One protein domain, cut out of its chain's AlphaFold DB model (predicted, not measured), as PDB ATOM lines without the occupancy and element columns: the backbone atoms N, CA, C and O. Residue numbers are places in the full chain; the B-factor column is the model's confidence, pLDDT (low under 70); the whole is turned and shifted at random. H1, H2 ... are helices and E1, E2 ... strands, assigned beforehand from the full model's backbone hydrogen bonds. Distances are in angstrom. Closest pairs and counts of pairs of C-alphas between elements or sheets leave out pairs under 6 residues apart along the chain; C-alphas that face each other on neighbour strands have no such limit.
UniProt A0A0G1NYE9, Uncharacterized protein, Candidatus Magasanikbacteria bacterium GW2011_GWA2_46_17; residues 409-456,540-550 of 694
ATOM      1  N   ALA A 409     -21.216 -51.593  -2.867       41.12
ATOM      2  CA  ALA A 409     -21.436 -50.165  -3.060       41.12
ATOM      3  C   ALA A 409     -20.932 -49.759  -4.459       41.12
ATOM      4  O   ALA A 409     -19.946 -50.335  -4.931       41.12
ATOM      5  N   PRO A 410     -21.604 -48.821  -5.150       37.50
ATOM      6  CA  PRO A 410     -21.232 -48.440  -6.505       37.50
ATOM      7  C   PRO A 410     -19.779 -47.960  -6.517       37.50
ATOM      8  O   PRO A 410     -19.448 -46.920  -5.955       37.50
ATOM      9  N   LEU A 411     -18.909 -48.750  -7.143       36.62
ATOM     10  CA  LEU A 411     -17.525 -48.384  -7.398       36.62
ATOM     11  C   LEU A 411     -17.533 -47.221  -8.393       36.62
ATOM     12  O   LEU A 411     -17.829 -47.405  -9.575       36.62
ATOM     13  N   CYS A 412     -17.216 -46.018  -7.919       38.22
ATOM     14  CA  CYS A 412     -16.807 -44.921  -8.785       38.22
ATOM     15  C   CYS A 412     -15.502 -45.339  -9.472       38.22
ATOM     16  O   CYS A 412     -14.435 -45.336  -8.866       38.22
ATOM     17  N   ALA A 413     -15.593 -45.752 -10.732       36.53
ATOM     18  CA  ALA A 413     -14.444 -46.114 -11.545       36.53
ATOM     19  C   ALA A 413     -13.693 -44.850 -11.997       36.53
ATOM     20  O   ALA A 413     -13.816 -44.419 -13.140       36.53
ATOM     21  N   PHE A 414     -12.906 -44.258 -11.099       42.66
ATOM     22  CA  PHE A 414     -11.825 -43.345 -11.460       42.66
ATOM     23  C   PHE A 414     -10.549 -43.763 -10.720       42.66
ATOM     24  O   PHE A 414     -10.623 -44.204  -9.574       42.66
ATOM     25  N   PRO A 415      -9.370 -43.680 -11.359       60.22
ATOM     26  CA  PRO A 415      -8.114 -43.999 -10.697       60.22
ATOM     27  C   PRO A 415      -7.845 -42.967  -9.593       60.22
ATOM     28  O   PRO A 415      -7.583 -41.803  -9.885       60.22
ATOM     29  N   HIS A 416      -7.923 -43.389  -8.329       73.31
ATOM     30  CA  HIS A 416      -7.557 -42.547  -7.192       73.31
ATOM     31  C   HIS A 416      -6.061 -42.254  -7.202       73.31
ATOM     32  O   HIS A 416      -5.243 -43.158  -7.410       73.31
ATOM     33  N   HIS A 417      -5.701 -41.002  -6.927       81.00
ATOM     34  CA  HIS A 417      -4.315 -40.626  -6.718       81.00
ATOM     35  C   HIS A 417      -3.906 -40.914  -5.264       81.00
ATOM     36  O   HIS A 417      -4.579 -40.504  -4.317       81.00
ATOM     37  N   TYR A 418      -2.794 -41.627  -5.079       88.31
ATOM     38  CA  TYR A 418      -2.179 -41.865  -3.772       88.31
ATOM     39  C   TYR A 418      -0.698 -41.508  -3.825       88.31
ATOM     40  O   TYR A 418      -0.031 -41.725  -4.838       88.31
ATOM     41  N   PHE A 419      -0.171 -40.960  -2.733       89.38
ATOM     42  CA  PHE A 419       1.257 -40.686  -2.605       89.38
ATOM     43  C   PHE A 419       1.706 -40.771  -1.149       89.38
ATOM     44  O   PHE A 419       0.905 -40.688  -0.222       89.38
ATOM     45  N   ILE A 420       3.008 -40.948  -0.949       90.06
ATOM     46  CA  ILE A 420       3.642 -40.901   0.367       90.06
ATOM     47  C   ILE A 420       4.315 -39.535   0.498       90.06
ATOM     48  O   ILE A 420       5.008 -39.117  -0.433       90.06
ATOM     49  N   THR A 421       4.134 -38.850   1.626       88.88
ATOM     50  CA  THR A 421       4.744 -37.534   1.856       88.88
ATOM     51  C   THR A 421       6.254 -37.575   1.645       88.88
ATOM     52  O   THR A 421       6.946 -38.496   2.095       88.88
ATOM     53  N   ILE A 422       6.790 -36.577   0.946       84.06
ATOM     54  CA  ILE A 422       8.224 -36.514   0.644       84.06
ATOM     55  C   ILE A 422       8.997 -36.182   1.919       84.06
ATOM     56  O   ILE A 422      10.038 -36.791   2.195       84.06
ATOM     57  N   ALA A 423       8.459 -35.252   2.714       84.38
ATOM     58  CA  ALA A 423       8.998 -34.920   4.018       84.38
ATOM     59  C   ALA A 423       8.655 -36.018   5.031       84.38
ATOM     60  O   ALA A 423       7.531 -36.524   5.088       84.38
ATOM     61  N   GLY A 424       9.649 -36.371   5.841       85.31
ATOM     62  CA  GLY A 424       9.412 -37.116   7.061       85.31
ATOM     63  C   GLY A 424       9.036 -36.141   8.179       85.31
ATOM     64  O   GLY A 424       9.674 -35.101   8.350       85.31
ATOM     65  N   TYR A 425       7.996 -36.468   8.934       83.75
ATOM     66  CA  TYR A 425       7.489 -35.651  10.028       83.75
ATOM     67  C   TYR A 425       7.863 -36.272  11.372       83.75
ATOM     68  O   TYR A 425       7.938 -37.495  11.511       83.75
ATOM     69  N   ASN A 426       8.097 -35.430  12.382       79.94
ATOM     70  CA  ASN A 426       8.173 -35.922  13.753       79.94
ATOM     71  C   ASN A 426       6.764 -36.341  14.217       79.94
ATOM     72  O   ASN A 426       5.764 -35.824  13.722       79.94
ATOM     73  N   GLY A 427       6.677 -37.295  15.145       71.94
ATOM     74  CA  GLY A 427       5.420 -37.960  15.522       71.94
ATOM     75  C   GLY A 427       4.327 -37.080  16.151       71.94
ATOM     76  O   GLY A 427       3.311 -37.616  16.585       71.94
ATOM     77  N   ASN A 428       4.487 -35.754  16.214       80.31
ATOM     78  CA  ASN A 428       3.456 -34.847  16.708       80.31
ATOM     79  C   ASN A 428       2.727 -34.150  15.550       80.31
ATOM     80  O   ASN A 428       2.984 -32.990  15.228       80.31
ATOM     81  N   LEU A 429       1.802 -34.876  14.920       80.88
ATOM     82  CA  LEU A 429       1.016 -34.384  13.786       80.88
ATOM     83  C   LEU A 429      -0.249 -33.612  14.195       80.88
ATOM     84  O   LEU A 429      -0.978 -33.188  13.313       80.88
ATOM     85  N   GLY A 430      -0.543 -33.419  15.488       80.12
ATOM     86  CA  GLY A 430      -1.761 -32.717  15.926       80.12
ATOM     87  C   GLY A 430      -3.070 -33.477  15.649       80.12
ATOM     88  O   GLY A 430      -4.118 -32.859  15.461       80.12
ATOM     89  N   GLY A 431      -3.020 -34.814  15.604       80.00
ATOM     90  CA  GLY A 431      -4.163 -35.678  15.290       80.00
ATOM     91  C   GLY A 431      -4.472 -35.771  13.790       80.00
ATOM     92  O   GLY A 431      -3.701 -35.304  12.952       80.00
ATOM     93  N   ARG A 432      -5.614 -36.383  13.438       80.00
ATOM     94  CA  ARG A 432      -5.993 -36.634  12.032       80.00
ATOM     95  C   ARG A 432      -6.053 -35.353  11.198       80.00
ATOM     96  O   ARG A 432      -5.505 -35.323  10.107       80.00
ATOM     97  N   ALA A 433      -6.611 -34.275  11.751       79.56
ATOM     98  CA  ALA A 433      -6.690 -32.987  11.064       79.56
ATOM     99  C   ALA A 433      -5.307 -32.421  10.691       79.56
ATOM    100  O   ALA A 433      -5.142 -31.850   9.615       79.56
ATOM    101  N   GLY A 434      -4.299 -32.584  11.553       86.25
ATOM    102  CA  GLY A 434      -2.954 -32.115  11.235       86.25
ATOM    103  C   GLY A 434      -2.187 -33.067  10.310       86.25
ATOM    104  O   GLY A 434      -1.413 -32.589   9.483       86.25
ATOM    105  N   ALA A 435      -2.465 -34.375  10.337       85.31
ATOM    106  CA  ALA A 435      -1.966 -35.314   9.329       85.31
ATOM    107  C   ALA A 435      -2.565 -35.045   7.934       85.31
ATOM    108  O   ALA A 435      -1.828 -34.999   6.952       85.31
ATOM    109  N   ASP A 436      -3.867 -34.761   7.853       85.88
ATOM    110  CA  ASP A 436      -4.541 -34.346   6.618       85.88
ATOM    111  C   ASP A 436      -3.979 -33.009   6.112       85.88
ATOM    112  O   ASP A 436      -3.703 -32.848   4.924       85.88
ATOM    113  N   ALA A 437      -3.715 -32.052   7.008       86.25
ATOM    114  CA  ALA A 437      -3.059 -30.799   6.642       86.25
ATOM    115  C   ALA A 437      -1.644 -31.027   6.082       86.25
ATOM    116  O   ALA A 437      -1.230 -30.322   5.160       86.25
ATOM    117  N   LYS A 438      -0.900 -32.020   6.590       89.38
ATOM    118  CA  LYS A 438       0.395 -32.420   6.017       89.38
ATOM    119  C   LYS A 438       0.244 -33.094   4.661       89.38
ATOM    120  O   LYS A 438       0.991 -32.741   3.758       89.38
ATOM    121  N   CYS A 439      -0.755 -33.949   4.476       92.12
ATOM    122  CA  CYS A 439      -1.069 -34.501   3.161       92.12
ATOM    123  C   CYS A 439      -1.400 -33.414   2.134       92.12
ATOM    124  O   CYS A 439      -0.873 -33.442   1.034       92.12
ATOM    125  N   ASN A 440      -2.192 -32.407   2.498       87.44
ATOM    126  CA  ASN A 440      -2.574 -31.334   1.575       87.44
ATOM    127  C   ASN A 440      -1.484 -30.272   1.347       87.44
ATOM    128  O   ASN A 440      -1.605 -29.471   0.423       87.44
ATOM    129  N   SER A 441      -0.439 -30.235   2.179       87.44
ATOM    130  CA  SER A 441       0.679 -29.285   2.044       87.44
ATOM    131  C   SER A 441       1.961 -29.904   1.489       87.44
ATOM    132  O   SER A 441       2.919 -29.175   1.227       87.44
ATOM    133  N   ASP A 442       2.002 -31.224   1.304       89.06
ATOM    134  CA  ASP A 442       3.155 -31.904   0.727       89.06
ATOM    135  C   ASP A 442       3.259 -31.635  -0.783       89.06
ATOM    136  O   ASP A 442       2.252 -31.506  -1.476       89.06
ATOM    137  N   LEU A 443       4.484 -31.586  -1.316       71.25
ATOM    138  CA  LEU A 443       4.739 -31.354  -2.745       71.25
ATOM    139  C   LEU A 443       4.135 -32.437  -3.655       71.25
ATOM    140  O   LEU A 443       3.966 -32.195  -4.849       71.25
ATOM    141  N   GLY A 444       3.818 -33.617  -3.111       71.88
ATOM    142  CA  GLY A 444       3.079 -34.665  -3.819       71.88
ATOM    143  C   GLY A 444       1.583 -34.380  -4.015       71.88
ATOM    144  O   GLY A 444       0.947 -35.054  -4.830       71.88
ATOM    145  N   ALA A 445       1.011 -33.391  -3.318       76.81
ATOM    146  CA  ALA A 445      -0.393 -33.024  -3.453       76.81
ATOM    147  C   ALA A 445      -0.635 -32.258  -4.759       76.81
ATOM    148  O   ALA A 445      -0.076 -31.189  -5.005       76.81
ATOM    149  N   MET A 446      -1.507 -32.791  -5.612       77.44
ATOM    150  CA  MET A 446      -1.938 -32.082  -6.818       77.44
ATOM    151  C   MET A 446      -2.832 -30.890  -6.463       77.44
ATOM    152  O   MET A 446      -3.824 -31.046  -5.750       77.44
ATOM    153  N   THR A 447      -2.523 -29.716  -7.019       77.31
ATOM    154  CA  THR A 447      -3.320 -28.494  -6.854       77.31
ATOM    155  C   THR A 447      -4.791 -28.742  -7.202       77.31
ATOM    156  O   THR A 447      -5.104 -29.215  -8.294       77.31
ATOM    157  N   GLY A 448      -5.701 -28.395  -6.285       79.88
ATOM    158  CA  GLY A 448      -7.150 -28.521  -6.484       79.88
ATOM    159  C   GLY A 448      -7.761 -29.862  -6.063       79.88
ATOM    160  O   GLY A 448      -8.952 -30.062  -6.290       79.88
ATOM    161  N   ARG A 449      -6.986 -30.762  -5.448       83.25
ATOM    162  CA  ARG A 449      -7.484 -32.011  -4.848       83.25
ATOM    163  C   ARG A 449      -7.266 -32.001  -3.337       83.25
ATOM    164  O   ARG A 449      -6.267 -31.461  -2.868       83.25
ATOM    165  N   SER A 450      -8.194 -32.609  -2.601       85.50
ATOM    166  CA  SER A 450      -8.069 -32.835  -1.159       85.50
ATOM    167  C   SER A 450      -7.587 -34.259  -0.907       85.50
ATOM    168  O   SER A 450      -8.067 -35.197  -1.539       85.50
ATOM    169  N   TYR A 451      -6.648 -34.421   0.015       88.94
ATOM    170  CA  TYR A 451      -6.094 -35.704   0.425       88.94
ATOM    171  C   TYR A 451      -6.288 -35.905   1.927       88.94
ATOM    172  O   TYR A 451      -6.082 -34.975   2.710       88.94
ATOM    173  N   HIS A 452      -6.616 -37.131   2.325       88.81
ATOM    174  CA  HIS A 452      -6.624 -37.552   3.723       88.81
ATOM    175  C   HIS A 452      -5.471 -38.502   4.007       88.81
ATOM    176  O   HIS A 452      -5.103 -39.342   3.182       88.81
ATOM    177  N   ALA A 453      -4.912 -38.384   5.204       86.88
ATOM    178  CA  ALA A 453      -3.983 -39.354   5.733       86.88
ATOM    179  C   ALA A 453      -4.736 -40.666   5.988       86.88
ATOM    180  O   ALA A 453      -5.746 -40.695   6.699       86.88
ATOM    181  N   ALA A 454      -4.231 -41.760   5.418       82.62
ATOM    182  CA  ALA A 454      -4.701 -43.105   5.720       82.62
ATOM    183  C   ALA A 454      -4.210 -43.506   7.121       82.62
ATOM    184  O   ALA A 454      -3.204 -44.197   7.276       82.62
ATOM    185  N   LEU A 455      -4.892 -42.995   8.147       80.19
ATOM    186  CA  LEU A 455      -4.661 -43.323   9.548       80.19
ATOM    187  C   LEU A 455      -5.767 -44.259  10.021       80.19
ATOM    188  O   LEU A 455      -6.947 -43.936   9.894       80.19
ATOM    189  N   ASP A 456      -5.381 -45.402  10.578       59.28
ATOM    190  CA  ASP A 456      -6.313 -46.308  11.239       59.28
ATOM    191  C   ASP A 456      -6.709 -45.705  12.594       59.28
ATOM    192  O   ASP A 456      -5.932 -45.703  13.552       59.28
ATOM    193  N   TRP A 540      12.084 -39.988  11.286       71.88
ATOM    194  CA  TRP A 540      11.054 -39.191  10.632       71.88
ATOM    195  C   TRP A 540      10.056 -40.120   9.927       71.88
ATOM    196  O   TRP A 540      10.461 -40.966   9.134       71.88
ATOM    197  N   MET A 541       8.757 -39.960  10.186       79.12
ATOM    198  CA  MET A 541       7.711 -40.796   9.585       79.12
ATOM    199  C   MET A 541       7.151 -40.153   8.318       79.12
ATOM    200  O   MET A 541       6.852 -38.959   8.305       79.12
ATOM    201  N   LYS A 542       6.955 -40.947   7.264       85.12
ATOM    202  CA  LYS A 542       6.209 -40.522   6.073       85.12
ATOM    203  C   LYS A 542       4.747 -40.962   6.170       85.12
ATOM    204  O   LYS A 542       4.454 -42.003   6.751       85.12
ATOM    205  N   ILE A 543       3.834 -40.169   5.612       88.38
ATOM    206  CA  ILE A 543       2.380 -40.376   5.684       88.38
ATOM    207  C   ILE A 543       1.884 -40.840   4.311       88.38
ATOM    208  O   ILE A 543       2.254 -40.246   3.301       88.38
ATOM    209  N   LEU A 544       1.046 -41.880   4.259       91.06
ATOM    210  CA  LEU A 544       0.314 -42.249   3.044       91.06
ATOM    211  C   LEU A 544      -0.933 -41.364   2.914       91.06
ATOM    212  O   LEU A 544      -1.810 -41.387   3.780       91.06
ATOM    213  N   CYS A 545      -1.006 -40.609   1.827       91.25
ATOM    214  CA  CYS A 545      -2.074 -39.673   1.513       91.25
ATOM    215  C   CYS A 545      -2.936 -40.228   0.379       91.25
ATOM    216  O   CYS A 545      -2.413 -40.630  -0.665       91.25
ATOM    217  N   VAL A 546      -4.251 -40.243   0.582       87.50
ATOM    218  CA  VAL A 546      -5.235 -40.783  -0.363       87.50
ATOM    219  C   VAL A 546      -6.196 -39.672  -0.755       87.50
ATOM    220  O   VAL A 546      -6.688 -38.947   0.108       87.50
ATOM    221  N   GLU A 547      -6.423 -39.504  -2.055       86.94
ATOM    222  CA  GLU A 547      -7.356 -38.510  -2.582       86.94
ATOM    223  C   GLU A 547      -8.784 -38.765  -2.088       86.94
ATOM    224  O   GLU A 547      -9.301 -39.884  -2.175       86.94
ATOM    225  N   ASP A 548      -9.425 -37.709  -1.591       76.69
ATOM    226  CA  ASP A 548     -10.768 -37.770  -1.045       76.69
ATOM    227  C   ASP A 548     -11.787 -38.046  -2.157       76.69
ATOM    228  O   ASP A 548     -11.849 -37.363  -3.183       76.69
ATOM    229  N   SER A 549     -12.580 -39.098  -1.975       52.56
ATOM    230  CA  SER A 549     -13.576 -39.512  -2.961       52.56
ATOM    231  C   SER A 549     -14.818 -38.651  -2.794       52.56
ATOM    232  O   SER A 549     -15.438 -38.709  -1.740       52.56
ATOM    233  N   CYS A 550     -15.175 -37.885  -3.830       43.00
ATOM    234  CA  CYS A 550     -16.473 -37.234  -4.034       43.00
ATOM    235  C   CYS A 550     -17.265 -36.949  -2.745       43.00
ATOM    236  O   CYS A 550     -18.170 -37.706  -2.390       43.00
TER     237      CYS A 550
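This is residues 409 to 456 and 540 to 550 of the 694 residues of an uncharacterized protein of Candidatus Magasanikbacteria bacterium GW2011_GWA2_46_17 (UniProt A0A0G1NYE9). With little regular structure, this domain is one helix, H1, over one face of a small three-stranded sheet, amid long loops. Of 59 printed residues, E1, H1, E2 and E3, in chain order, hold 20; the class is mixed. The antiparallel sheet runs E1, E3, E2. It is compact, radius of gyration of the C-alphas 11.9 A, yet elongated, 37 by 23 by 15 A.

E1, residues 418 to 420, is antiparallel to E3, residues 544 to 547; N 545 and O 419 are within hydrogen-bond range, 2.8 A. H1, residues 432 to 441, has every O i to N i+4 pair within hydrogen-bond range. It is on the sheet, making two layers, helix and sheet, at a height over the sheet of 6.2 A. E2, residues 451 to 453, is antiparallel to E3, with N 452 and O 546 2.9 A apart. H1 lies over E2, only just not over E3, where 2 of its C-alphas fall; the closest C-alphas of H1 and E2, Asp 436 and His 452, are 4.8 A apart. H1 runs slantwise to E2, 50 degrees on the local plane. E1, H1, E2 form a split strand-helix-strand unit, E3 between its same-way strands, its crossover right-handed.

E1 begins at C-alpha 418 (-2.179, -41.865, -3.772); H1 spans 14.1 A; E3, 10.2 A, ends at C-alpha 547 (-7.356, -38.510, -2.582).

Across the cut, residues 457 to 539, C-alphas 456 and 540 are 18.8 A apart. The link E1 to H1 is long. Residues 409 to 415, 456 and 549 to 550 have pLDDT under 70.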